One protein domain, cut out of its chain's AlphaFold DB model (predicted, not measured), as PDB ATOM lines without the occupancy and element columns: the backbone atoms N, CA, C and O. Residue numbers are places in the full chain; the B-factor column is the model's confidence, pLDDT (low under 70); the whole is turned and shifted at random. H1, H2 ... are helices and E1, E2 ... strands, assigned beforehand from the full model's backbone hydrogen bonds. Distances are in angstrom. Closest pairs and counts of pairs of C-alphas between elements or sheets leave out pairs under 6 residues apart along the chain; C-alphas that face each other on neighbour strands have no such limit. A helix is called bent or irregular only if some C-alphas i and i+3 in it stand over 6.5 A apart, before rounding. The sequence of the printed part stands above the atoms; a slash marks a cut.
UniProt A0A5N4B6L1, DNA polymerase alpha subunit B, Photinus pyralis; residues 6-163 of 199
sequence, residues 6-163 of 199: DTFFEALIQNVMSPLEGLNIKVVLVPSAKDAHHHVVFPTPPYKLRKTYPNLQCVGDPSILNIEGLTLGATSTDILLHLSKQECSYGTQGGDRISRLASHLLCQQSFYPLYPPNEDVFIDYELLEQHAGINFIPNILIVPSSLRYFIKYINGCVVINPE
ATOM      1  N   ASP A   6      18.875 -15.718  77.203       94.38
ATOM      2  CA  ASP A   6      19.225 -14.816  78.310       94.38
ATOM      3  C   ASP A   6      18.170 -13.727  78.522       94.38
ATOM      4  O   ASP A   6      17.716 -13.494  79.640       94.38
ATOM      5  N   THR A   7      17.755 -13.052  77.442       94.94
ATOM      6  CA  THR A   7      16.757 -11.975  77.524       94.94
ATOM      7  C   THR A   7      15.389 -12.511  77.920       94.94
ATOM      8  O   THR A   7      14.713 -11.897  78.745       94.94
ATOM      9  N   PHE A   8      15.031 -13.692  77.411       96.31
ATOM     10  CA  PHE A   8      13.790 -14.363  77.777       96.31
ATOM     11  C   PHE A   8      13.774 -14.737  79.266       96.31
ATOM     12  O   PHE A   8      12.804 -14.458  79.969       96.31
ATOM     13  N   PHE A   9      14.868 -15.309  79.779       97.19
ATOM     14  CA  PHE A   9      14.991 -15.635  81.197       97.19
ATOM     15  C   PHE A   9      14.909 -14.389  82.085       97.19
ATOM     16  O   PHE A   9      14.153 -14.376  83.055       97.19
ATOM     17  N   GLU A  10      15.611 -13.309  81.737       96.38
ATOM     18  CA  GLU A  10      15.542 -12.055  82.497       96.38
ATOM     19  C   GLU A  10      14.127 -11.456  82.514       96.38
ATOM     20  O   GLU A  10      13.692 -10.945  83.549       96.38
ATOM     21  N   ALA A  11      13.379 -11.570  81.411       96.69
ATOM     22  CA  ALA A  11      11.978 -11.166  81.354       96.69
ATOM     23  C   ALA A  11      11.090 -12.020  82.279       96.69
ATOM     24  O   ALA A  11      10.222 -11.479  82.968       96.69
ATOM     25  N   LEU A  12      11.329 -13.336  82.368       96.75
ATOM     26  CA  LEU A  12      10.631 -14.208  83.322       96.75
ATOM     27  C   LEU A  12      10.916 -13.804  84.771       96.75
ATOM     28  O   LEU A  12       9.981 -13.683  85.564       96.75
ATOM     29  N   ILE A  13      12.179 -13.538  85.112       97.75
ATOM     30  CA  ILE A  13      12.539 -13.069  86.455       97.75
ATOM     31  C   ILE A  13      11.872 -11.727  86.754       97.75
ATOM     32  O   ILE A  13      11.298 -11.561  87.828       97.75
ATOM     33  N   GLN A  14      11.856 -10.789  85.805       97.44
ATOM     34  CA  GLN A  14      11.146  -9.522  85.976       97.44
ATOM     35  C   GLN A  14       9.646  -9.744  86.235       97.44
ATOM     36  O   GLN A  14       9.085  -9.094  87.120       97.44
ATOM     37  N   ASN A  15       8.996 -10.677  85.535       97.62
ATOM     38  CA  ASN A  15       7.580 -10.994  85.741       97.62
ATOM     39  C   ASN A  15       7.299 -11.602  87.123       97.62
ATOM     40  O   ASN A  15       6.252 -11.326  87.702       97.62
ATOM     41  N   VAL A  16       8.231 -12.389  87.670       97.00
ATOM     42  CA  VAL A  16       8.129 -12.929  89.036       97.00
ATOM     43  C   VAL A  16       8.379 -11.845  90.084       97.00
ATOM     44  O   VAL A  16       7.677 -11.791  91.089       97.00
ATOM     45  N   MET A  17       9.361 -10.969  89.860       98.00
ATOM     46  CA  MET A  17       9.796  -9.995  90.864       98.00
ATOM     47  C   MET A  17       8.936  -8.725  90.911       98.00
ATOM     48  O   MET A  17       8.784  -8.162  91.990       98.00
ATOM     49  N   SER A  18       8.352  -8.275  89.790       97.06
ATOM     50  CA  SER A  18       7.554  -7.028  89.756       97.06
ATOM     51  C   SER A  18       6.372  -7.044  90.735       97.06
ATOM     52  O   SER A  18       6.212  -6.078  91.475       97.06
ATOM     53  N   PRO A  19       5.562  -8.121  90.819       97.56
ATOM     54  CA  PRO A  19       4.450  -8.181  91.772       97.56
ATOM     55  C   PRO A  19       4.892  -8.257  93.240       97.56
ATOM     56  O   PRO A  19       4.071  -8.078  94.134       97.56
ATOM     57  N   LEU A  20       6.169  -8.562  93.493       97.19
ATOM     58  CA  LEU A  20       6.744  -8.685  94.833       97.19
ATOM     59  C   LEU A  20       7.411  -7.388  95.310       97.19
ATOM     60  O   LEU A  20       7.911  -7.333  96.433       97.19
ATOM     61  N   GLU A  21       7.437  -6.348  94.475       95.12
ATOM     62  CA  GLU A  21       8.052  -5.069  94.808       95.12
ATOM     63  C   GLU A  21       7.322  -4.395  95.982       95.12
ATOM     64  O   GLU A  21       6.100  -4.263  95.997       95.12
ATOM     65  N   GLY A  22       8.080  -4.009  97.012       93.25
ATOM     66  CA  GLY A  22       7.539  -3.432  98.248       93.25
ATOM     67  C   GLY A  22       6.945  -4.444  99.238       93.25
ATOM     68  O   GLY A  22       6.597  -4.056 100.353       93.25
ATOM     69  N   LEU A  23       6.865  -5.734  98.888       96.75
ATOM     70  CA  LEU A  23       6.447  -6.786  99.815       96.75
ATOM     71  C   LEU A  23       7.635  -7.301 100.632       96.75
ATOM     72  O   LEU A  23       8.766  -7.379 100.152       96.75
ATOM     73  N   ASN A  24       7.375  -7.738 101.865       96.12
ATOM     74  CA  ASN A  24       8.383  -8.386 102.709       96.12
ATOM     75  C   ASN A  24       8.547  -9.875 102.345       96.12
ATOM     76  O   ASN A  24       8.361 -10.761 103.178       96.12
ATOM     77  N   ILE A  25       8.827 -10.150 101.069       97.06
ATOM     78  CA  ILE A  25       9.002 -11.499 100.522       97.06
ATOM     79  C   ILE A  25      10.408 -11.592  99.944       97.06
ATOM     80  O   ILE A  25      10.728 -10.896  98.981       97.06
ATOM     81  N   LYS A  26      11.234 -12.471 100.517       97.06
ATOM     82  CA  LYS A  26      12.533 -12.848  99.951       97.06
ATOM     83  C   LYS A  26      12.351 -14.023  98.996       97.06
ATOM     84  O   LYS A  26      11.673 -14.992  99.325       97.06
ATOM     85  N   VAL A  27      12.983 -13.939  97.836       97.94
ATOM     86  CA  VAL A  27      12.990 -14.975  96.806       97.94
ATOM     87  C   VAL A  27      14.389 -15.561  96.735       97.94
ATOM     88  O   VAL A  27      15.371 -14.824  96.658       97.94
ATOM     89  N   VAL A  28      14.482 -16.888  96.746       98.19
ATOM     90  CA  VAL A  28      15.736 -17.598  96.502       98.19
ATOM     91  C   VAL A  28      15.603 -18.394  95.216       98.19
ATOM     92  O   VAL A  28      14.647 -19.148  95.050       98.19
ATOM     93  N   LEU A  29      16.551 -18.205  94.302       98.19
ATOM     94  CA  LEU A  29      16.540 -18.818  92.983       98.19
ATOM     95  C   LEU A  29      17.668 -19.845  92.866       98.19
ATOM     96  O   LEU A  29      18.845 -19.497  92.986       98.19
ATOM     97  N   VAL A  30      17.285 -21.099  92.626       98.31
ATOM     98  CA  VAL A  30      18.184 -22.244  92.426       98.31
ATOM     99  C   VAL A  30      18.210 -22.576  90.928       98.31
ATOM    100  O   VAL A  30      17.134 -22.703  90.336       98.31
ATOM    101  N   PRO A  31      19.388 -22.685  90.293       98.00
ATOM    102  CA  PRO A  31      19.503 -23.021  88.881       98.00
ATOM    103  C   PRO A  31      19.196 -24.491  88.617       98.00
ATOM    104  O   PRO A  31      19.211 -25.303  89.538       98.00
ATOM    105  N   SER A  32      18.964 -24.845  87.354       96.44
ATOM    106  CA  SER A  32      18.971 -26.233  86.907       96.44
ATOM    107  C   SER A  32      19.828 -26.419  85.662       96.44
ATOM    108  O   SER A  32      19.924 -25.544  84.805       96.44
ATOM    109  N   ALA A  33      20.387 -27.618  85.504       93.25
ATOM    110  CA  ALA A  33      21.130 -27.986  84.296       93.25
ATOM    111  C   ALA A  33      20.251 -28.012  83.023       93.25
ATOM    112  O   ALA A  33      20.762 -28.182  81.918       93.25
ATOM    113  N   LYS A  34      18.923 -27.864  83.164       94.62
ATOM    114  CA  LYS A  34      17.959 -27.798  82.054       94.62
ATOM    115  C   LYS A  34      17.667 -26.364  81.606       94.62
ATOM    116  O   LYS A  34      16.910 -26.174  80.654       94.62
ATOM    117  N   ASP A  35      18.233 -25.364  82.276       96.75
ATOM    118  CA  ASP A  35      18.053 -23.965  81.915       96.75
ATOM    119  C   ASP A  35      18.926 -23.610  80.708       96.75
ATOM    120  O   ASP A  35      20.145 -23.512  80.799       96.75
ATOM    121  N   ALA A  36      18.285 -23.395  79.556       95.75
ATOM    122  CA  ALA A  36      18.952 -23.270  78.254       95.75
ATOM    123  C   ALA A  36      19.968 -22.116  78.135       95.75
ATOM    124  O   ALA A  36      20.792 -22.117  77.226       95.75
ATOM    125  N   HIS A  37      19.886 -21.121  79.018       95.94
ATOM    126  CA  HIS A  37      20.766 -19.951  79.041       95.94
ATOM    127  C   HIS A  37      21.942 -20.103  80.025       95.94
ATOM    128  O   HIS A  37      22.776 -19.207  80.116       95.94
ATOM    129  N   HIS A  38      22.009 -21.202  80.787       97.44
ATOM    130  CA  HIS A  38      22.931 -21.348  81.915       97.44
ATOM    131  C   HIS A  38      23.814 -22.596  81.808       97.44
ATOM    132  O   HIS A  38      23.726 -23.378  80.862       97.44
ATOM    133  N   HIS A  39      24.722 -22.765  82.769       95.69
ATOM    134  CA  HIS A  39      25.644 -23.898  82.800       95.69
ATOM    135  C   HIS A  39      24.903 -25.241  82.927       95.69
ATOM    136  O   HIS A  39      24.024 -25.399  83.769       95.69
ATOM    137  N   VAL A  40      25.327 -26.228  82.133       95.94
ATOM    138  CA  VAL A  40      24.740 -27.584  82.091       95.94
ATOM    139  C   VAL A  40      25.459 -28.601  82.987       95.94
ATOM    140  O   VAL A  40      25.106 -29.776  83.001       95.94
ATOM    141  N   VAL A  41      26.500 -28.164  83.698       97.31
ATOM    142  CA  VAL A  41      27.341 -29.012  84.553       97.31
ATOM    143  C   VAL A  41      26.880 -28.889  86.003       97.31
ATOM    144  O   VAL A  41      26.588 -27.789  86.478       97.31
ATOM    145  N   PHE A  42      26.806 -30.024  86.693       98.19
ATOM    146  CA  PHE A  42      26.548 -30.136  88.121       98.19
ATOM    147  C   PHE A  42      27.873 -30.323  88.884       98.19
ATOM    148  O   PHE A  42      28.685 -31.154  88.471       98.19
ATOM    149  N   PRO A  43      28.088 -29.634  90.017       98.12
ATOM    150  CA  PRO A  43      27.265 -28.561  90.588       98.12
ATOM    151  C   PRO A  43      27.190 -27.309  89.703       98.12
ATOM    152  O   PRO A  43      28.161 -26.926  89.056       98.12
ATOM    153  N   THR A  44      26.030 -26.657  89.689       98.06
ATOM    154  CA  THR A  44      25.733 -25.506  88.828       98.06
ATOM    155  C   THR A  44      25.865 -24.195  89.616       98.06
ATOM    156  O   THR A  44      25.263 -24.057  90.685       98.06
ATOM    157  N   PRO A  45      26.622 -23.195  89.122       97.88
ATOM    158  CA  PRO A  45      26.826 -21.934  89.836       97.88
ATOM    159  C   PRO A  45      25.553 -21.068  89.866       97.88
ATOM    160  O   PRO A  45      24.681 -21.241  89.013       97.88
ATOM    161  N   PRO A  46      25.453 -20.079  90.775       98.19
ATOM    162  CA  PRO A  46      24.329 -19.143  90.802       98.19
ATOM    163  C   PRO A  46      24.142 -18.365  89.494       98.19
ATOM    164  O   PRO A  46      25.111 -18.035  88.803       98.19
ATOM    165  N   TYR A  47      22.896 -17.993  89.196       98.00
ATOM    166  CA  TYR A  47      22.582 -17.084  88.093       98.00
ATOM    167  C   TYR A  47      23.236 -15.711  88.263       98.00
ATOM    168  O   TYR A  47      23.263 -15.148  89.360       98.00
ATOM    169  N   LYS A  48      23.684 -15.131  87.146       95.50
ATOM    170  CA  LYS A  48      24.177 -13.750  87.066       95.50
ATOM    171  C   LYS A  48      23.171 -12.902  86.296       95.50
ATOM    172  O   LYS A  48      23.120 -12.960  85.074       95.50
ATOM    173  N   LEU A  49      22.371 -12.127  87.023       95.62
ATOM    174  CA  LEU A  49      21.352 -11.250  86.443       95.62
ATOM    175  C   LEU A  49      21.936  -9.867  86.141       95.62
ATOM    176  O   LEU A  49      22.720  -9.348  86.937       95.62
ATOM    177  N   ARG A  50      21.520  -9.229  85.037       94.50
ATOM    178  CA  ARG A  50      21.903  -7.832  84.753       94.50
ATOM    179  C   ARG A  50      21.220  -6.844  85.693       94.50
ATOM    180  O   ARG A  50      21.831  -5.870  86.127       94.50
ATOM    181  N   LYS A  51      19.945  -7.086  86.008       95.06
ATOM    182  CA  LYS A  51      19.176  -6.286  86.967       95.06
ATOM    183  C   LYS A  51      19.347  -6.849  88.375       95.06
ATOM    184  O   LYS A  51      19.239  -8.052  88.589       95.06
ATOM    185  N   THR A  52      19.570  -5.961  89.340       94.94
ATOM    186  CA  THR A  52      19.601  -6.313  90.764       94.94
ATOM    187  C   THR A  52      18.216  -6.137  91.377       94.94
ATOM    188  O   THR A  52      17.541  -5.145  91.098       94.94
ATOM    189  N   TYR A  53      17.815  -7.071  92.237       96.12
ATOM    190  CA  TYR A  53      16.592  -6.976  93.031       96.12
ATOM    191  C   TYR A  53      16.956  -7.124  94.513       96.12
ATOM    192  O   TYR A  53      17.657  -8.073  94.863       96.12
ATOM    193  N   PRO A  54      16.501  -6.221  95.397       94.56
ATOM    194  CA  PRO A  54      16.922  -6.212  96.801       94.56
ATOM    195  C   PRO A  54      16.453  -7.444  97.588       94.56
ATOM    196  O   PRO A  54      17.066  -7.816  98.583       94.56
ATOM    197  N   ASN A  55      15.366  -8.078  97.151       96.38
ATOM    198  CA  ASN A  55      14.749  -9.230  97.795       96.38
ATOM    199  C   ASN A  55      14.988 -10.555  97.049       96.38
ATOM    200  O   ASN A  55      14.357 -11.547  97.399       96.38
ATOM    201  N   LEU A  56      15.876 -10.590  96.049       97.88
ATOM    202  CA  LEU A  56      16.231 -11.807  95.313       97.88
ATOM    203  C   LEU A  56      17.653 -12.249  95.648       97.88
ATOM    204  O   LEU A  56      18.594 -11.465  95.551       97.88
ATOM    205  N   GLN A  57      17.815 -13.530  95.956       97.50
ATOM    206  CA  GLN A  57      19.111 -14.165  96.140       97.50
ATOM    207  C   GLN A  57      19.251 -15.342  95.171       97.50
ATOM    208  O   GLN A  57      18.490 -16.302  95.237       97.50
ATOM    209  N   CYS A  58      20.249 -15.295  94.291       98.25
ATOM    210  CA  CYS A  58      20.620 -16.439  93.458       98.25
ATOM    211  C   CYS A  58      21.633 -17.311  94.206       98.25
ATOM    212  O   CYS A  58      22.609 -16.795  94.756       98.25
ATOM    213  N   VAL A  59      21.419 -18.624  94.218       98.31
ATOM    214  CA  VAL A  59      22.282 -19.618  94.885       98.31
ATOM    215  C   VAL A  59      22.684 -20.708  93.892       98.31
ATOM    216  O   VAL A  59      22.186 -20.717  92.773       98.31
ATOM    217  N   GLY A  60      23.619 -21.587  94.256       98.25
ATOM    218  CA  GLY A  60      24.016 -22.711  93.402       98.25
ATOM    219  C   GLY A  60      23.043 -23.892  93.473       98.25
ATOM    220  O   GLY A  60      22.194 -23.953  94.370       98.25
ATOM    221  N   ASP A  61      23.191 -24.830  92.538       98.31
ATOM    222  CA  ASP A  61      22.600 -26.170  92.611       98.31
ATOM    223  C   ASP A  61      23.709 -27.219  92.798       98.31
ATOM    224  O   ASP A  61      24.532 -27.388  91.899       98.31
ATOM    225  N   PRO A  62      23.764 -27.926  93.935       98.44
ATOM    226  CA  PRO A  62      22.877 -27.802  95.085       98.44
ATOM    227  C   PRO A  62      23.290 -26.621  95.982       98.44
ATOM    228  O   PRO A  62      24.328 -25.988  95.787       98.44
ATOM    229  N   SER A  63      22.486 -26.328  97.001       97.69
ATOM    230  CA  SER A  63      22.864 -25.380  98.055       97.69
ATOM    231  C   SER A  63      22.213 -25.712  99.394       97.69
ATOM    232  O   SER A  63      21.156 -26.338  99.458       97.69
ATOM    233  N   ILE A  64      22.856 -25.281 100.484       97.75
ATOM    234  CA  ILE A  64      22.278 -25.279 101.830       97.75
ATOM    235  C   ILE A  64      22.167 -23.829 102.297       97.75
ATOM    236  O   ILE A  64      23.149 -23.090 102.314       97.75
ATOM    237  N   LEU A  65      20.960 -23.431 102.678       96.56
ATOM    238  CA  LEU A  65      20.615 -22.099 103.154       96.56
ATOM    239  C   LEU A  65      20.361 -22.139 104.654       96.56
ATOM    240  O   LEU A  65      19.858 -23.132 105.175       96.56
ATOM    241  N   ASN A  66      20.673 -21.044 105.339       95.12
ATOM    242  CA  ASN A  66      20.325 -20.846 106.738       95.12
ATOM    243  C   ASN A  66      19.358 -19.664 106.845       95.12
ATOM    244  O   ASN A  66      19.715 -18.537 106.501       95.12
ATOM    245  N   ILE A  67      18.140 -19.936 107.300       92.44
ATOM    246  CA  ILE A  67      17.079 -18.951 107.493       92.44
ATOM    247  C   ILE A  67      16.815 -18.862 108.996       92.44
ATOM    248  O   ILE A  67      16.058 -19.660 109.541       92.44
ATOM    249  N   GLU A  68      17.466 -17.910 109.671       88.81
ATOM    250  CA  GLU A  68      17.298 -17.669 111.117       88.81
ATOM    251  C   GLU A  68      17.492 -18.938 111.980       88.81
ATOM    252  O   GLU A  68      16.746 -19.206 112.919       88.81
ATOM    253  N   GLY A  69      18.487 -19.762 111.635       89.62
ATOM    254  CA  GLY A  69      18.794 -21.032 112.300       89.62
ATOM    255  C   GLY A  69      18.169 -22.258 111.631       89.62
ATOM    256  O   GLY A  69      18.656 -23.368 111.837       89.62
ATOM    257  N   LEU A  70      17.142 -22.080 110.792       91.56
ATOM    258  CA  LEU A  70      16.536 -23.161 110.020       91.56
ATOM    259  C   LEU A  70      17.381 -23.466 108.782       91.56
ATOM    260  O   LEU A  70      17.468 -22.664 107.851       91.56
ATOM    261  N   THR A  71      17.978 -24.652 108.753       95.88
ATOM    262  CA  THR A  71      18.815 -25.091 107.634       95.88
ATOM    263  C   THR A  71      17.997 -25.818 106.571       95.88
ATOM    264  O   THR A  71      17.258 -26.762 106.863       95.88
ATOM    265  N   LEU A  72      18.130 -25.375 105.322       97.25
ATOM    266  CA  LEU A  72      17.380 -25.872 104.176       97.25
ATOM    267  C   LEU A  72      18.347 -26.254 103.060       97.25
ATOM    268  O   LEU A  72      18.974 -25.388 102.458       97.25
ATOM    269  N   GLY A  73      18.459 -27.550 102.783       98.00
ATOM    270  CA  GLY A  73      19.134 -28.060 101.595       98.00
ATOM    271  C   GLY A  73      18.191 -28.062 100.398       98.00
ATOM    272  O   GLY A  73      17.025 -28.429 100.536       98.00
ATOM    273  N   ALA A  74      18.681 -27.684  99.225       98.25
ATOM    274  CA  ALA A  74      17.924 -27.733  97.986       98.25
ATOM    275  C   ALA A  74      18.802 -28.209  96.830       98.25
ATOM    276  O   ALA A  74      19.968 -27.829  96.717       98.25
ATOM    277  N   THR A  75      18.211 -29.008  95.948       98.44
ATOM    278  CA  THR A  75      18.774 -29.292  94.629       98.44
ATOM    279  C   THR A  75      17.678 -29.293  93.574       98.44
ATOM    280  O   THR A  75      16.541 -29.653  93.868       98.44
ATOM    281  N   SER A  76      17.995 -28.879  92.348       97.75
ATOM    282  CA  SER A  76      17.069 -28.940  91.209       97.75
ATOM    283  C   SER A  76      17.138 -30.281  90.457       97.75
ATOM    284  O   SER A  76      16.218 -30.643  89.707       97.75
ATOM    285  N   THR A  77      18.240 -31.010  90.660       97.75
ATOM    286  CA  THR A  77      18.572 -32.247  89.962       97.75
ATOM    287  C   THR A  77      17.691 -33.393  90.463       97.75
ATOM    288  O   THR A  77      17.529 -33.594  91.665       97.75
ATOM    289  N   ASP A  78      17.123 -34.185  89.543       97.62
ATOM    290  CA  ASP A  78      16.142 -35.242  89.855       97.62
ATOM    291  C   ASP A  78      16.807 -36.533  90.387       97.62
ATOM    292  O   ASP A  78      16.575 -37.646  89.908       97.62
ATOM    293  N   ILE A  79      17.671 -36.382  91.394       98.12
ATOM    294  CA  ILE A  79      18.458 -37.466  91.994       98.12
ATOM    295  C   ILE A  79      17.572 -38.596  92.533       98.12
ATOM    296  O   ILE A  79      17.933 -39.765  92.414       98.12
ATOM    297  N   LEU A  80      16.379 -38.285  93.052       98.19
ATOM    298  CA  LEU A  80      15.445 -39.311  93.523       98.19
ATOM    299  C   LEU A  80      14.966 -40.212  92.385       98.19
ATOM    300  O   LEU A  80      14.931 -41.432  92.553       98.19
ATOM    301  N   LEU A  81      14.624 -39.646  91.222       97.75
ATOM    302  CA  LEU A  81      14.250 -40.446  90.060       97.75
ATOM    303  C   LEU A  81      15.442 -41.267  89.563       97.75
ATOM    304  O   LEU A  81      15.259 -42.433  89.215       97.75
ATOM    305  N   HIS A  82      16.647 -40.696  89.551       98.19
ATOM    306  CA  HIS A  82      17.853 -41.399  89.106       98.19
ATOM    307  C   HIS A  82      18.163 -42.603  89.999       98.19
ATOM    308  O   HIS A  82      18.270 -43.720  89.494       98.19
ATOM    309  N   LEU A  83      18.198 -42.404  91.321       98.19
ATOM    310  CA  LEU A  83      18.358 -43.487  92.290       98.19
ATOM    311  C   LEU A  83      17.239 -44.520  92.147       98.19
ATOM    312  O   LEU A  83      17.505 -45.713  92.177       98.19
ATOM    313  N   SER A  84      15.994 -44.092  91.908       96.81
ATOM    314  CA  SER A  84      14.869 -45.022  91.772       96.81
ATOM    315  C   SER A  84      15.039 -46.027  90.628       96.81
ATOM    316  O   SER A  84      14.495 -47.126  90.712       96.81
ATOM    317  N   LYS A  85      15.782 -45.668  89.573       96.50
ATOM    318  CA  LYS A  85      16.055 -46.539  88.421       96.50
ATOM    319  C   LYS A  85      17.163 -47.564  88.698       96.50
ATOM    320  O   LYS A  85      17.247 -48.540  87.964       96.50
ATOM    321  N   GLN A  86      18.000 -47.325  89.709       96.62
ATOM    322  CA  GLN A  86      19.223 -48.094  89.987       96.62
ATOM    323  C   GLN A  86      19.217 -48.771  91.372       96.62
ATOM    324  O   GLN A  86      20.055 -49.622  91.648       96.62
ATOM    325  N   GLU A  87      18.291 -48.400  92.261       94.88
ATOM    326  CA  GLU A  87      18.168 -48.976  93.601       94.88
ATOM    327  C   GLU A  87      17.660 -50.421  93.546       94.88
ATOM    328  O   GLU A  87      16.622 -50.721  92.952       94.88
ATOM    329  N   CYS A  88      18.364 -51.305  94.249       91.62
ATOM    330  CA  CYS A  88      17.939 -52.672  94.518       91.62
ATOM    331  C   CYS A  88      17.592 -52.808  96.002       91.62
ATOM    332  O   CYS A  88      18.355 -52.383  96.867       91.62
ATOM    333  N   SER A  89      16.466 -53.452  96.310       89.00
ATOM    334  CA  SER A  89      16.069 -53.762  97.686       89.00
ATOM    335  C   SER A  89      15.624 -55.214  97.815       89.00
ATOM    336  O   SER A  89      15.136 -55.825  96.863       89.00
ATOM    337  N   TYR A  90      15.826 -55.792  98.999       85.31
ATOM    338  CA  TYR A  90      15.481 -57.184  99.255       85.31
ATOM    339  C   TYR A  90      13.978 -57.342  99.548       85.31
ATOM    340  O   TYR A  90      13.509 -57.074 100.656       85.31
ATOM    341  N   GLY A  91      13.229 -57.807  98.543       71.12
ATOM    342  CA  GLY A  91      11.835 -58.251  98.662       71.12
ATOM    343  C   GLY A  91      10.824 -57.175  99.091       71.12
ATOM    344  O   GLY A  91      11.098 -55.978  99.104       71.12
ATOM    345  N   THR A  92       9.620 -57.611  99.476       63.28
ATOM    346  CA  THR A  92       8.538 -56.742  99.991       63.28
ATOM    347  C   THR A  92       8.823 -56.166 101.384       63.28
ATOM    348  O   THR A  92       8.087 -55.301 101.854       63.28
ATOM    349  N   GLN A  93       9.902 -56.612 102.036       65.56
ATOM    350  CA  GLN A  93      10.340 -56.152 103.358       65.56
ATOM    351  C   GLN A  93      11.241 -54.913 103.308       65.56
ATOM    352  O   GLN A  93      11.551 -54.356 104.357       65.56
ATOM    353  N   GLY A  94      11.629 -54.439 102.117       65.31
ATOM    354  CA  GLY A  94      12.458 -53.239 101.979       65.31
ATOM    355  C   GLY A  94      11.832 -51.981 102.598       65.31
ATOM    356  O   GLY A  94      12.522 -50.990 102.814       65.31
ATOM    357  N   GLY A  95      10.531 -51.985 102.893       82.44
ATOM    358  CA  GLY A  95       9.829 -50.848 103.479       82.44
ATOM    359  C   GLY A  95       9.505 -49.769 102.448       82.44
ATOM    360  O   GLY A  95       9.393 -50.034 101.246       82.44
ATOM    361  N   ASP A  96       9.345 -48.532 102.911       90.94
ATOM    362  CA  ASP A  96       8.966 -47.414 102.051       90.94
ATOM    363  C   ASP A  96      10.105 -47.003 101.106       90.94
ATOM    364  O   ASP A  96      11.093 -46.391 101.517       90.94
ATOM    365  N   ARG A  97       9.929 -47.311  99.816       93.62
ATOM    366  CA  ARG A  97      10.909 -47.027  98.758       93.62
ATOM    367  C   ARG A  97      11.325 -45.563  98.731       93.62
ATOM    368  O   ARG A  97      12.507 -45.277  98.608       93.62
ATOM    369  N   ILE A  98      10.381 -44.637  98.881       95.50
ATOM    370  CA  ILE A  98      10.685 -43.204  98.827       95.50
ATOM    371  C   ILE A  98      11.561 -42.778 100.012       95.50
ATOM    372  O   ILE A  98      12.541 -42.063  99.807       95.50
ATOM    373  N   SER A  99      11.262 -43.257 101.227       95.44
ATOM    374  CA  SER A  99      12.118 -43.006 102.394       95.44
ATOM    375  C   SER A  99      13.530 -43.540 102.186       95.44
ATOM    376  O   SER A  99      14.488 -42.843 102.506       95.44
ATOM    377  N   ARG A 100      13.680 -44.740 101.605       95.12
ATOM    378  CA  ARG A 100      15.007 -45.301 101.311       95.12
ATOM    379  C   ARG A 100      15.788 -44.445 100.317       95.12
ATOM    380  O   ARG A 100      16.919 -44.068 100.615       95.12
ATOM    381  N   LEU A 101      15.173 -44.067  99.194       97.19
ATOM    382  CA  LEU A 101      15.811 -43.217  98.180       97.19
ATOM    383  C   LEU A 101      16.316 -41.899  98.779       97.19
ATOM    384  O   LEU A 101      17.471 -41.539  98.579       97.19
ATOM    385  N   ALA A 102      15.479 -41.218  99.561       97.19
ATOM    386  CA  ALA A 102      15.867 -39.990 100.246       97.19
ATOM    387  C   ALA A 102      16.935 -40.222 101.332       97.19
ATOM    388  O   ALA A 102      17.834 -39.398 101.492       97.19
ATOM    389  N   SER A 103      16.885 -41.352 102.047       96.25
ATOM    390  CA  SER A 103      17.891 -41.688 103.061       96.25
ATOM    391  C   SER A 103      19.293 -41.848 102.470       96.25
ATOM    392  O   SER A 103      20.262 -41.504 103.140       96.25
ATOM    393  N   HIS A 104      19.419 -42.289 101.211       97.19
ATOM    394  CA  HIS A 104      20.722 -42.396 100.556       97.19
ATOM    395  C   HIS A 104      21.435 -41.047 100.452       97.19
ATOM    396  O   HIS A 104      22.635 -41.013 100.687       97.19
ATOM    397  N   LEU A 105      20.728 -39.940 100.192       97.81
ATOM    398  CA  LEU A 105      21.342 -38.605 100.143       97.81
ATOM    399  C   LEU A 105      21.933 -38.223 101.508       97.81
ATOM    400  O   LEU A 105      23.086 -37.811 101.600       97.81
ATOM    401  N   LEU A 106      21.154 -38.413 102.579       97.06
ATOM    402  CA  LEU A 106      21.561 -38.060 103.943       97.06
ATOM    403  C   LEU A 106      22.701 -38.954 104.452       97.06
ATOM    404  O   LEU A 106      23.661 -38.459 105.033       97.06
ATOM    405  N   CYS A 107      22.614 -40.266 104.221       96.25
ATOM    406  CA  CYS A 107      23.610 -41.231 104.689       96.25
ATOM    407  C   CYS A 107      24.916 -41.177 103.888       96.25
ATOM    408  O   CYS A 107      25.972 -41.470 104.439       96.25
ATOM    409  N   GLN A 108      24.853 -40.844 102.597       97.00
ATOM    410  CA  GLN A 108      26.036 -40.677 101.744       97.00
ATOM    411  C   GLN A 108      26.580 -39.245 101.770       97.00
ATOM    412  O   GLN A 108      27.555 -38.967 101.084       97.00
ATOM    413  N   GLN A 109      25.949 -38.343 102.533       97.19
ATOM    414  CA  GLN A 109      26.383 -36.957 102.705       97.19
ATOM    415  C   GLN A 109      26.621 -36.231 101.371       97.19
ATOM    416  O   GLN A 109      27.550 -35.442 101.232       97.19
ATOM    417  N   SER A 110      25.774 -36.494 100.375       97.88
ATOM    418  CA  SER A 110      25.908 -35.929  99.033       97.88
ATOM    419  C   SER A 110      24.539 -35.663  98.429       97.88
ATOM    420  O   SER A 110      23.615 -36.471  98.551       97.88
ATOM    421  N   PHE A 111      24.412 -34.534  97.733       98.38
ATOM    422  CA  PHE A 111      23.226 -34.231  96.934       98.38
ATOM    423  C   PHE A 111      23.120 -35.105  95.675       98.38
ATOM    424  O   PHE A 111      22.038 -35.198  95.096       98.38
ATOM    425  N   TYR A 112      24.205 -35.771  95.266       98.38
ATOM    426  CA  TYR A 112      24.212 -36.707  94.143       98.38
ATOM    427  C   TYR A 112      25.130 -37.911  94.429       98.38
ATOM    428  O   TYR A 112      26.267 -37.955  93.963       98.38
ATOM    429  N   PRO A 113      24.666 -38.910  95.202       97.81
ATOM    430  CA  PRO A 113      25.484 -40.072  95.556       97.81
ATOM    431  C   PRO A 113      25.525 -41.172  94.479       97.81
ATOM    432  O   PRO A 113      26.243 -42.154  94.638       97.81
ATOM    433  N   LEU A 114      24.731 -41.065  93.406       98.19
ATOM    434  CA  LEU A 114      24.685 -42.081  92.352       98.19
ATOM    435  C   LEU A 114      25.912 -41.971  91.434       98.19
ATOM    436  O   LEU A 114      26.132 -40.927  90.825       98.19
ATOM    437  N   TYR A 115      26.656 -43.065  91.283       97.12
ATOM    438  CA  TYR A 115      27.783 -43.158  90.358       97.12
ATOM    439  C   TYR A 115      27.774 -44.496  89.596       97.12
ATOM    440  O   TYR A 115      27.622 -45.542  90.235       97.12
ATOM    441  N   PRO A 116      28.000 -44.501  88.267       97.38
ATOM    442  CA  PRO A 116      28.055 -43.340  87.367       97.38
ATOM    443  C   PRO A 116      26.740 -42.535  87.352       97.38
ATOM    444  O   PRO A 116      25.688 -43.091  87.688       97.38
ATOM    445  N   PRO A 117      26.770 -41.235  87.005       97.31
ATOM    446  CA  PRO A 117      25.566 -40.422  86.968       97.31
ATOM    447  C   PRO A 117      24.597 -40.911  85.899       97.31
ATOM    448  O   PRO A 117      24.961 -41.614  84.955       97.31
ATOM    449  N   ASN A 118      23.333 -40.524  86.051       97.38
ATOM    450  CA  ASN A 118      22.359 -40.691  84.985       97.38
ATOM    451  C   ASN A 118      22.831 -39.963  83.714       97.38
ATOM    452  O   ASN A 118      23.432 -38.899  83.810       97.38
ATOM    453  N   GLU A 119      22.513 -40.527  82.546       94.44
ATOM    454  CA  GLU A 119      22.942 -40.035  81.225       94.44
ATOM    455  C   GLU A 119      22.613 -38.553  80.981       94.44
ATOM    456  O   GLU A 119      23.341 -37.869  80.266       94.44
ATOM    457  N   ASP A 120      21.563 -38.043  81.630       91.19
ATOM    458  CA  ASP A 120      21.092 -36.665  81.488       91.19
ATOM    459  C   ASP A 120      21.813 -35.673  82.429       91.19
ATOM    460  O   ASP A 120      21.407 -34.513  82.531       91.19
ATOM    461  N   VAL A 121      22.835 -36.114  83.176       96.06
ATOM    462  CA  VAL A 121      23.558 -35.296  84.164       96.06
ATOM    463  C   VAL A 121      25.054 -35.296  83.881       96.06
ATOM    464  O   VAL A 121      25.736 -36.312  84.010       96.06
ATOM    465  N   PHE A 122      25.583 -34.114  83.580       97.25
ATOM    466  CA  PHE A 122      27.015 -33.882  83.435       97.25
ATOM    467  C   PHE A 122      27.586 -33.444  84.778       97.25
ATOM    468  O   PHE A 122      27.177 -32.410  85.301       97.25
ATOM    469  N   ILE A 123      28.508 -34.223  85.343       97.56
ATOM    470  CA  ILE A 123      29.113 -33.929  86.646       97.56
ATOM    471  C   ILE A 123      30.585 -33.579  86.471       97.56
ATOM    472  O   ILE A 123      31.337 -34.340  85.861       97.56
ATOM    473  N   ASP A 124      30.987 -32.457  87.058       97.81
ATOM    474  CA  ASP A 124      32.382 -32.192  87.391       97.81
ATOM    475  C   ASP A 124      32.635 -32.714  88.811       97.81
ATOM    476  O   ASP A 124      32.043 -32.231  89.778       97.81
ATOM    477  N   TYR A 125      33.465 -33.749  88.936       97.38
ATOM    478  CA  TYR A 125      33.678 -34.429  90.215       97.38
ATOM    479  C   TYR A 125      34.512 -33.616  91.206       97.38
ATOM    480  O   TYR A 125      34.299 -33.756  92.408       97.38
ATOM    481  N   GLU A 126      35.409 -32.749  90.727       97.75
ATOM    482  CA  GLU A 126      36.171 -31.861  91.610       97.75
ATOM    483  C   GLU A 126      35.224 -30.835  92.239       97.75
ATOM    484  O   GLU A 126      35.245 -30.606  93.450       97.75
ATOM    485  N   LEU A 127      34.318 -30.274  91.432       97.44
ATOM    486  CA  LEU A 127      33.289 -29.365  91.928       97.44
ATOM    487  C   LEU A 127      32.245 -30.085  92.789       97.44
ATOM    488  O   LEU A 127      31.766 -29.504  93.762       97.44
ATOM    489  N   LEU A 128      31.897 -31.339  92.475       96.88
ATOM    490  CA  LEU A 128      30.986 -32.158  93.281       96.88
ATOM    491  C   LEU A 128      31.501 -32.303  94.716       96.88
ATOM    492  O   LEU A 128      30.754 -32.040  95.659       96.88
ATOM    493  N   GLU A 129      32.771 -32.679  94.880       96.06
ATOM    494  CA  GLU A 129      33.402 -32.837  96.194       96.06
ATOM    495  C   GLU A 129      33.421 -31.515  96.978       96.06
ATOM    496  O   GLU A 129      33.169 -31.495  98.183       96.06
ATOM    497  N   GLN A 130      33.646 -30.393  96.290       96.31
ATOM    498  CA  GLN A 130      33.749 -29.072  96.916       96.31
ATOM    499  C   GLN A 130      32.396 -28.426  97.248       96.31
ATOM    500  O   GLN A 130      32.304 -27.649  98.202       96.31
ATOM    501  N   HIS A 131      31.350 -28.699  96.460       96.81
ATOM    502  CA  HIS A 131      30.116 -27.905  96.481       96.81
ATOM    503  C   HIS A 131      28.820 -28.708  96.650       96.81
ATOM    504  O   HIS A 131      27.793 -28.106  96.958       96.81
ATOM    505  N   ALA A 132      28.836 -30.035  96.495       97.00
ATOM    506  CA  ALA A 132      27.639 -30.881  96.607       97.00
ATOM    507  C   ALA A 132      27.627 -31.831  97.814       97.00
ATOM    508  O   ALA A 132      26.795 -32.742  97.877       97.00
ATOM    509  N   GLY A 133      28.505 -31.597  98.790       96.50
ATOM    510  CA  GLY A 133      28.483 -32.287 100.076       96.50
ATOM    511  C   GLY A 133      27.323 -31.845 100.978       96.50
ATOM    512  O   GLY A 133      26.957 -30.670 101.036       96.50
ATOM    513  N   ILE A 134      26.768 -32.793 101.732       95.75
ATOM    514  CA  ILE A 134      25.830 -32.561 102.838       95.75
ATOM    515  C   ILE A 134      26.616 -32.752 104.140       95.75
ATOM    516  O   ILE A 134      26.592 -33.811 104.762       95.75
ATOM    517  N   ASN A 135      27.349 -31.709 104.537       90.50
ATOM    518  CA  ASN A 135      28.291 -31.755 105.670       90.50
ATOM    519  C   ASN A 135      27.607 -31.941 107.037       90.50
ATOM    520  O   ASN A 135      28.250 -32.284 108.025       90.50
ATOM    521  N   PHE A 136      26.304 -31.683 107.104       93.50
ATOM    522  CA  PHE A 136      25.448 -31.918 108.259       93.50
ATOM    523  C   PHE A 136      24.023 -32.182 107.769       93.50
ATOM    524  O   PHE A 136      23.655 -31.761 106.674       93.50
ATOM    525  N   ILE A 137      23.205 -32.858 108.578       94.81
ATOM    526  CA  ILE A 137      21.805 -33.123 108.228       94.81
ATOM    527  C   ILE A 137      21.014 -31.808 108.323       94.81
ATOM    528  O   ILE A 137      20.886 -31.277 109.431       94.81
ATOM    529  N   PRO A 138      20.480 -31.263 107.212       96.31
ATOM    530  CA  PRO A 138      19.690 -30.041 107.268       96.31
ATOM    531  C   PRO A 138      18.329 -30.313 107.918       96.31
ATOM    532  O   PRO A 138      17.817 -31.434 107.876       96.31
ATOM    533  N   ASN A 139      17.692 -29.283 108.474       96.00
ATOM    534  CA  ASN A 139      16.348 -29.424 109.038       96.00
ATOM    535  C   ASN A 139      15.324 -29.778 107.953       96.00
ATOM    536  O   ASN A 139      14.418 -30.573 108.205       96.00
ATOM    537  N   ILE A 140      15.482 -29.212 106.753       97.75
ATOM    538  CA  ILE A 140      14.645 -29.477 105.579       97.75
ATOM    539  C   ILE A 140      15.526 -29.801 104.374       97.75
ATOM    540  O   ILE A 140      16.551 -29.157 104.156       97.75
ATOM    541  N   LEU A 141      15.093 -30.757 103.554       98.38
ATOM    542  CA  LEU A 141      15.711 -31.077 102.272       98.38
ATOM    543  C   LEU A 141      14.657 -31.035 101.161       98.38
ATOM    544  O   LEU A 141      13.738 -31.850 101.138       98.38
ATOM    545  N   ILE A 142      14.798 -30.096 100.228       98.50
ATOM    546  CA  ILE A 142      13.925 -29.951  99.061       98.50
ATOM    547  C   ILE A 142      14.575 -30.641  97.861       98.50
ATOM    548  O   ILE A 142      15.634 -30.236  97.387       98.50
ATOM    549  N   VAL A 143      13.910 -31.681  97.365       98.25
ATOM    550  CA  VAL A 143      14.376 -32.560  96.280       98.25
ATOM    551  C   VAL A 143      13.243 -32.763  95.266       98.25
ATOM    552  O   VAL A 143      12.560 -33.794  95.285       98.25
ATOM    553  N   PRO A 144      12.972 -31.767  94.399       98.06
ATOM    554  CA  PRO A 144      11.934 -31.851  93.383       98.06
ATOM    555  C   PRO A 144      12.205 -33.002  92.419       98.06
ATOM    556  O   PRO A 144      13.296 -33.147  91.871       98.06
ATOM    557  N   SER A 145      11.179 -33.811  92.181       97.75
ATOM    558  CA  SER A 145      11.278 -35.014  91.371       97.75
ATOM    559  C   SER A 145      10.039 -35.218  90.513       97.75
ATOM    560  O   SER A 145       8.943 -34.753  90.827       97.75
ATOM    561  N   SER A 146      10.213 -35.949  89.418       95.38
ATOM    562  CA  SER A 146       9.107 -36.450  88.594       95.38
ATOM    563  C   SER A 146       8.350 -37.610  89.265       95.38
ATOM    564  O   SER A 146       7.287 -38.008  88.788       95.38
ATOM    565  N   LEU A 147       8.875 -38.153  90.372       96.12
ATOM    566  CA  LEU A 147       8.149 -39.058  91.267       96.12
ATOM    567  C   LEU A 147       6.974 -38.343  91.949       96.12
ATOM    568  O   LEU A 147       6.947 -37.115  92.028       96.12
ATOM    569  N   ARG A 148       6.020 -39.119  92.490       95.56
ATOM    570  CA  ARG A 148       4.861 -38.549  93.190       95.56
ATOM    571  C   ARG A 148       5.305 -37.654  94.353       95.56
ATOM    572  O   ARG A 148       6.220 -38.031  95.087       95.56
ATOM    573  N   TYR A 149       4.652 -36.506  94.522       97.25
ATOM    574  CA  TYR A 149       4.943 -35.557  95.598       97.25
ATOM    575  C   TYR A 149       4.897 -36.246  96.969       97.25
ATOM    576  O   TYR A 149       4.115 -37.178  97.183       97.25
ATOM    577  N   PHE A 150       5.725 -35.796  97.910       98.31
ATOM    578  CA  PHE A 150       5.719 -36.312  99.279       98.31
ATOM    579  C   PHE A 150       6.366 -35.338 100.264       98.31
ATOM    580  O   PHE A 150       7.193 -34.508  99.890       98.31
ATOM    581  N   ILE A 151       6.023 -35.512 101.540       98.12
ATOM    582  CA  ILE A 151       6.710 -34.930 102.695       98.12
ATOM    583  C   ILE A 151       6.991 -36.084 103.658       98.12
ATOM    584  O   ILE A 151       6.069 -36.832 103.997       98.12
ATOM    585  N   LYS A 152       8.250 -36.276 104.060       96.81
ATOM    586  CA  LYS A 152       8.665 -37.367 104.955       96.81
ATOM    587  C   LYS A 152       9.714 -36.895 105.949       96.81
ATOM    588  O   LYS A 152      10.625 -36.169 105.580       96.81
ATOM    589  N   TYR A 153       9.602 -37.356 107.189       95.94
ATOM    590  CA  TYR A 153      10.618 -37.144 108.215       95.94
ATOM    591  C   TYR A 153      11.612 -38.310 108.201       95.94
ATOM    592  O   TYR A 153      11.217 -39.456 108.424       95.94
ATOM    593  N   ILE A 154      12.878 -38.038 107.883       94.88
ATOM    594  CA  ILE A 154      13.922 -39.047 107.662       94.88
ATOM    595  C   ILE A 154      15.199 -38.572 108.354       94.88
ATOM    596  O   ILE A 154      15.722 -37.514 108.024       94.88
ATOM    597  N   ASN A 155      15.705 -39.351 109.313       91.50
ATOM    598  CA  ASN A 155      16.950 -39.072 110.045       91.50
ATOM    599  C   ASN A 155      17.040 -37.640 110.623       91.50
ATOM    600  O   ASN A 155      18.098 -37.024 110.577       91.50
ATOM    601  N   GLY A 156      15.936 -37.094 111.149       91.69
ATOM    602  CA  GLY A 156      15.898 -35.733 111.708       91.69
ATOM    603  C   GLY A 156      15.643 -34.613 110.688       91.69
ATOM    604  O   GLY A 156      15.556 -33.447 111.075       91.69
ATOM    605  N   CYS A 157      15.488 -34.953 109.407       96.12
ATOM    606  CA  CYS A 157      15.260 -34.028 108.299       96.12
ATOM    607  C   CYS A 157      13.836 -34.159 107.735       96.12
ATOM    608  O   CYS A 157      13.356 -35.270 107.494       96.12
ATOM    609  N   VAL A 158      13.173 -33.034 107.457       97.81
ATOM    610  CA  VAL A 158      11.934 -32.995 106.667       97.81
ATOM    611  C   VAL A 158      12.295 -32.979 105.183       97.81
ATOM    612  O   VAL A 158      12.662 -31.945 104.628       97.81
ATOM    613  N   VAL A 159      12.184 -34.128 104.521       98.31
ATOM    614  CA  VAL A 159      12.451 -34.272 103.087       98.31
ATOM    615  C   VAL A 159      11.174 -34.042 102.289       98.31
ATOM    616  O   VAL A 159      10.143 -34.674 102.541       98.31
ATOM    617  N   ILE A 160      11.245 -33.146 101.307       98.56
ATOM    618  CA  ILE A 160      10.100 -32.656 100.544       98.56
ATOM    619  C   ILE A 160      10.379 -32.798  99.049       98.56
ATOM    620  O   ILE A 160      11.295 -32.180  98.509       98.56
ATOM    621  N   ASN A 161       9.521 -33.552  98.364       98.50
ATOM    622  CA  ASN A 161       9.372 -33.480  96.916       98.50
ATOM    623  C   ASN A 161       8.080 -32.706  96.602       98.50
ATOM    624  O   ASN A 161       6.995 -33.286  96.728       98.50
ATOM    625  N   PRO A 162       8.162 -31.429  96.182       97.94
ATOM    626  CA  PRO A 162       6.992 -30.649  95.782       97.94
ATOM    627  C   PRO A 162       6.455 -31.006  94.385       97.94
ATOM    628  O   PRO A 162       5.475 -30.397  93.961       97.94
ATOM    629  N   GLU A 163       7.072 -31.966  93.682       96.06
ATOM    630  CA  GLU A 163       6.892 -32.217  92.247       96.06
ATOM    631  C   GLU A 163       7.260 -30.995  91.379       96.06
ATOM    632  O   GLU A 163       8.043 -30.129  91.770       96.06
TER     633      GLU A 163
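What this domain is: This is residues 6 to 163 of the 199 residues of the protein "DNA polymerase alpha subunit B" of Photinus pyralis (UniProt A0A5N4B6L1). A twisted wall of five strands, E3 E4 E5 E7 E6, stands between two ends of an elongated domain, with the helix H4 slanted over E7 and E6 on one face. Toward one end are a small separate sheet of two strands, E1 and E2, and the longest helix, H1; at the other end residues 90 to 96, with the short helix H3, stick out, while H5 lies off to one side, following the long loop of residues 108 to 124. The printed part has 158 residues, with five named helices and seven named strands in the order H1 E1 E2 E3 E4 H2 H3 H4 H5 E5 E6 E7. The class is mixed, helices and strands, with under half of the residues in named elements; the larger sheet is mixed and the smaller one parallel. The whole is compact, with a radius of gyration of the C-alphas of 16.6 A, and its C-alphas span 53 by 32 by 28 A.

Where its parts are: The larger sheet holds E3, residues 63 to 67, 12.8 A long; E4, residues 70 to 74, 12.9 A; E5, residues 140 to 142; E7, residues 157 to 161, 12.8 A; and E6, residues 150 to 154, 12.0 A. E7 ends at C-alpha 161, at (9.372, -33.480, 96.916). The smaller sheet holds E1, residues 27 to 29, and E2, residues 56 to 58. H1, residues 6 to 20, is 21.6 A long and begins at C-alpha 6, at (19.225, -14.816, 78.310); it is only just irregular, with C-alphas 16 and 19 standing 6.6 A apart. H2 is residues 79 to 86, 10.8 A; H3 is residues 91 to 94, with C-alpha 91 at (11.835, -58.251, 98.662); H4 is residues 97 to 107, 15.2 A; and H5 is residues 125 to 131, 9.7 A.

How they stand to each other: In the larger sheet E3 and E6 are edge strands. E3 and E4 form an antiparallel hairpin, with N 65 and O 72 at 2.8 A. E4 and E5 are parallel, with N 142 and O 73 at 2.8 A, and E5 and E7 are parallel, with N 160 and O 141 at 2.8 A. E7 and E6 form a second antiparallel hairpin, with N 159 and O 152 at 2.8 A. E4, H2, H3, H4, H5 and E5 make a strand-helix-strand unit, two parallel neighbour strands with helices between them in the chain. H4 is on the sheet at a height of 9.2 A, over E7 and E6, and runs slantwise to the strands, at 53 degrees to E7 on the local plane; this makes two layers, a helix on one face of a sheet. Its closest C-alphas to E6 are those of Ser 103 and Ile 154, 6.6 A apart. H2 is not on the sheet but touches H4, closest at the C-alphas of Leu 80 and Leu 101, 6.1 A, at a steep tilt of 67 degrees, opposite ways. H3 and H4 meet only through their link. H5 is not on the sheet; the C-alphas of Ser 63 in E3 and His 131 in H5 are their closest, at 7.8 A. E1 and E2 are parallel, with N 29 and O 57 at 2.9 A, and E2 and E3 are apart. H1 touches no helix, and it is only just apart from E2, at 8.0 A. Every O i to N i+4 pair is within hydrogen-bond range in H5, against 9 of 11 in H1, 3 of 4 in H2 and 5 of 7 in H4; H3 is too short for such a pair.

The domain as a whole: The two C-alphas farthest apart are those of Gly 22 and Gly 91, 55.0 A. The printed part has no cut. The links from E1 to E2, 26 residues, and from H4 to H5, 17 residues, are long; between them residues 41 to 42 pair with residues 122 to 123, parallel. The mean pLDDT of the printed part is 95.5, and residues 92 to 94 are under 70.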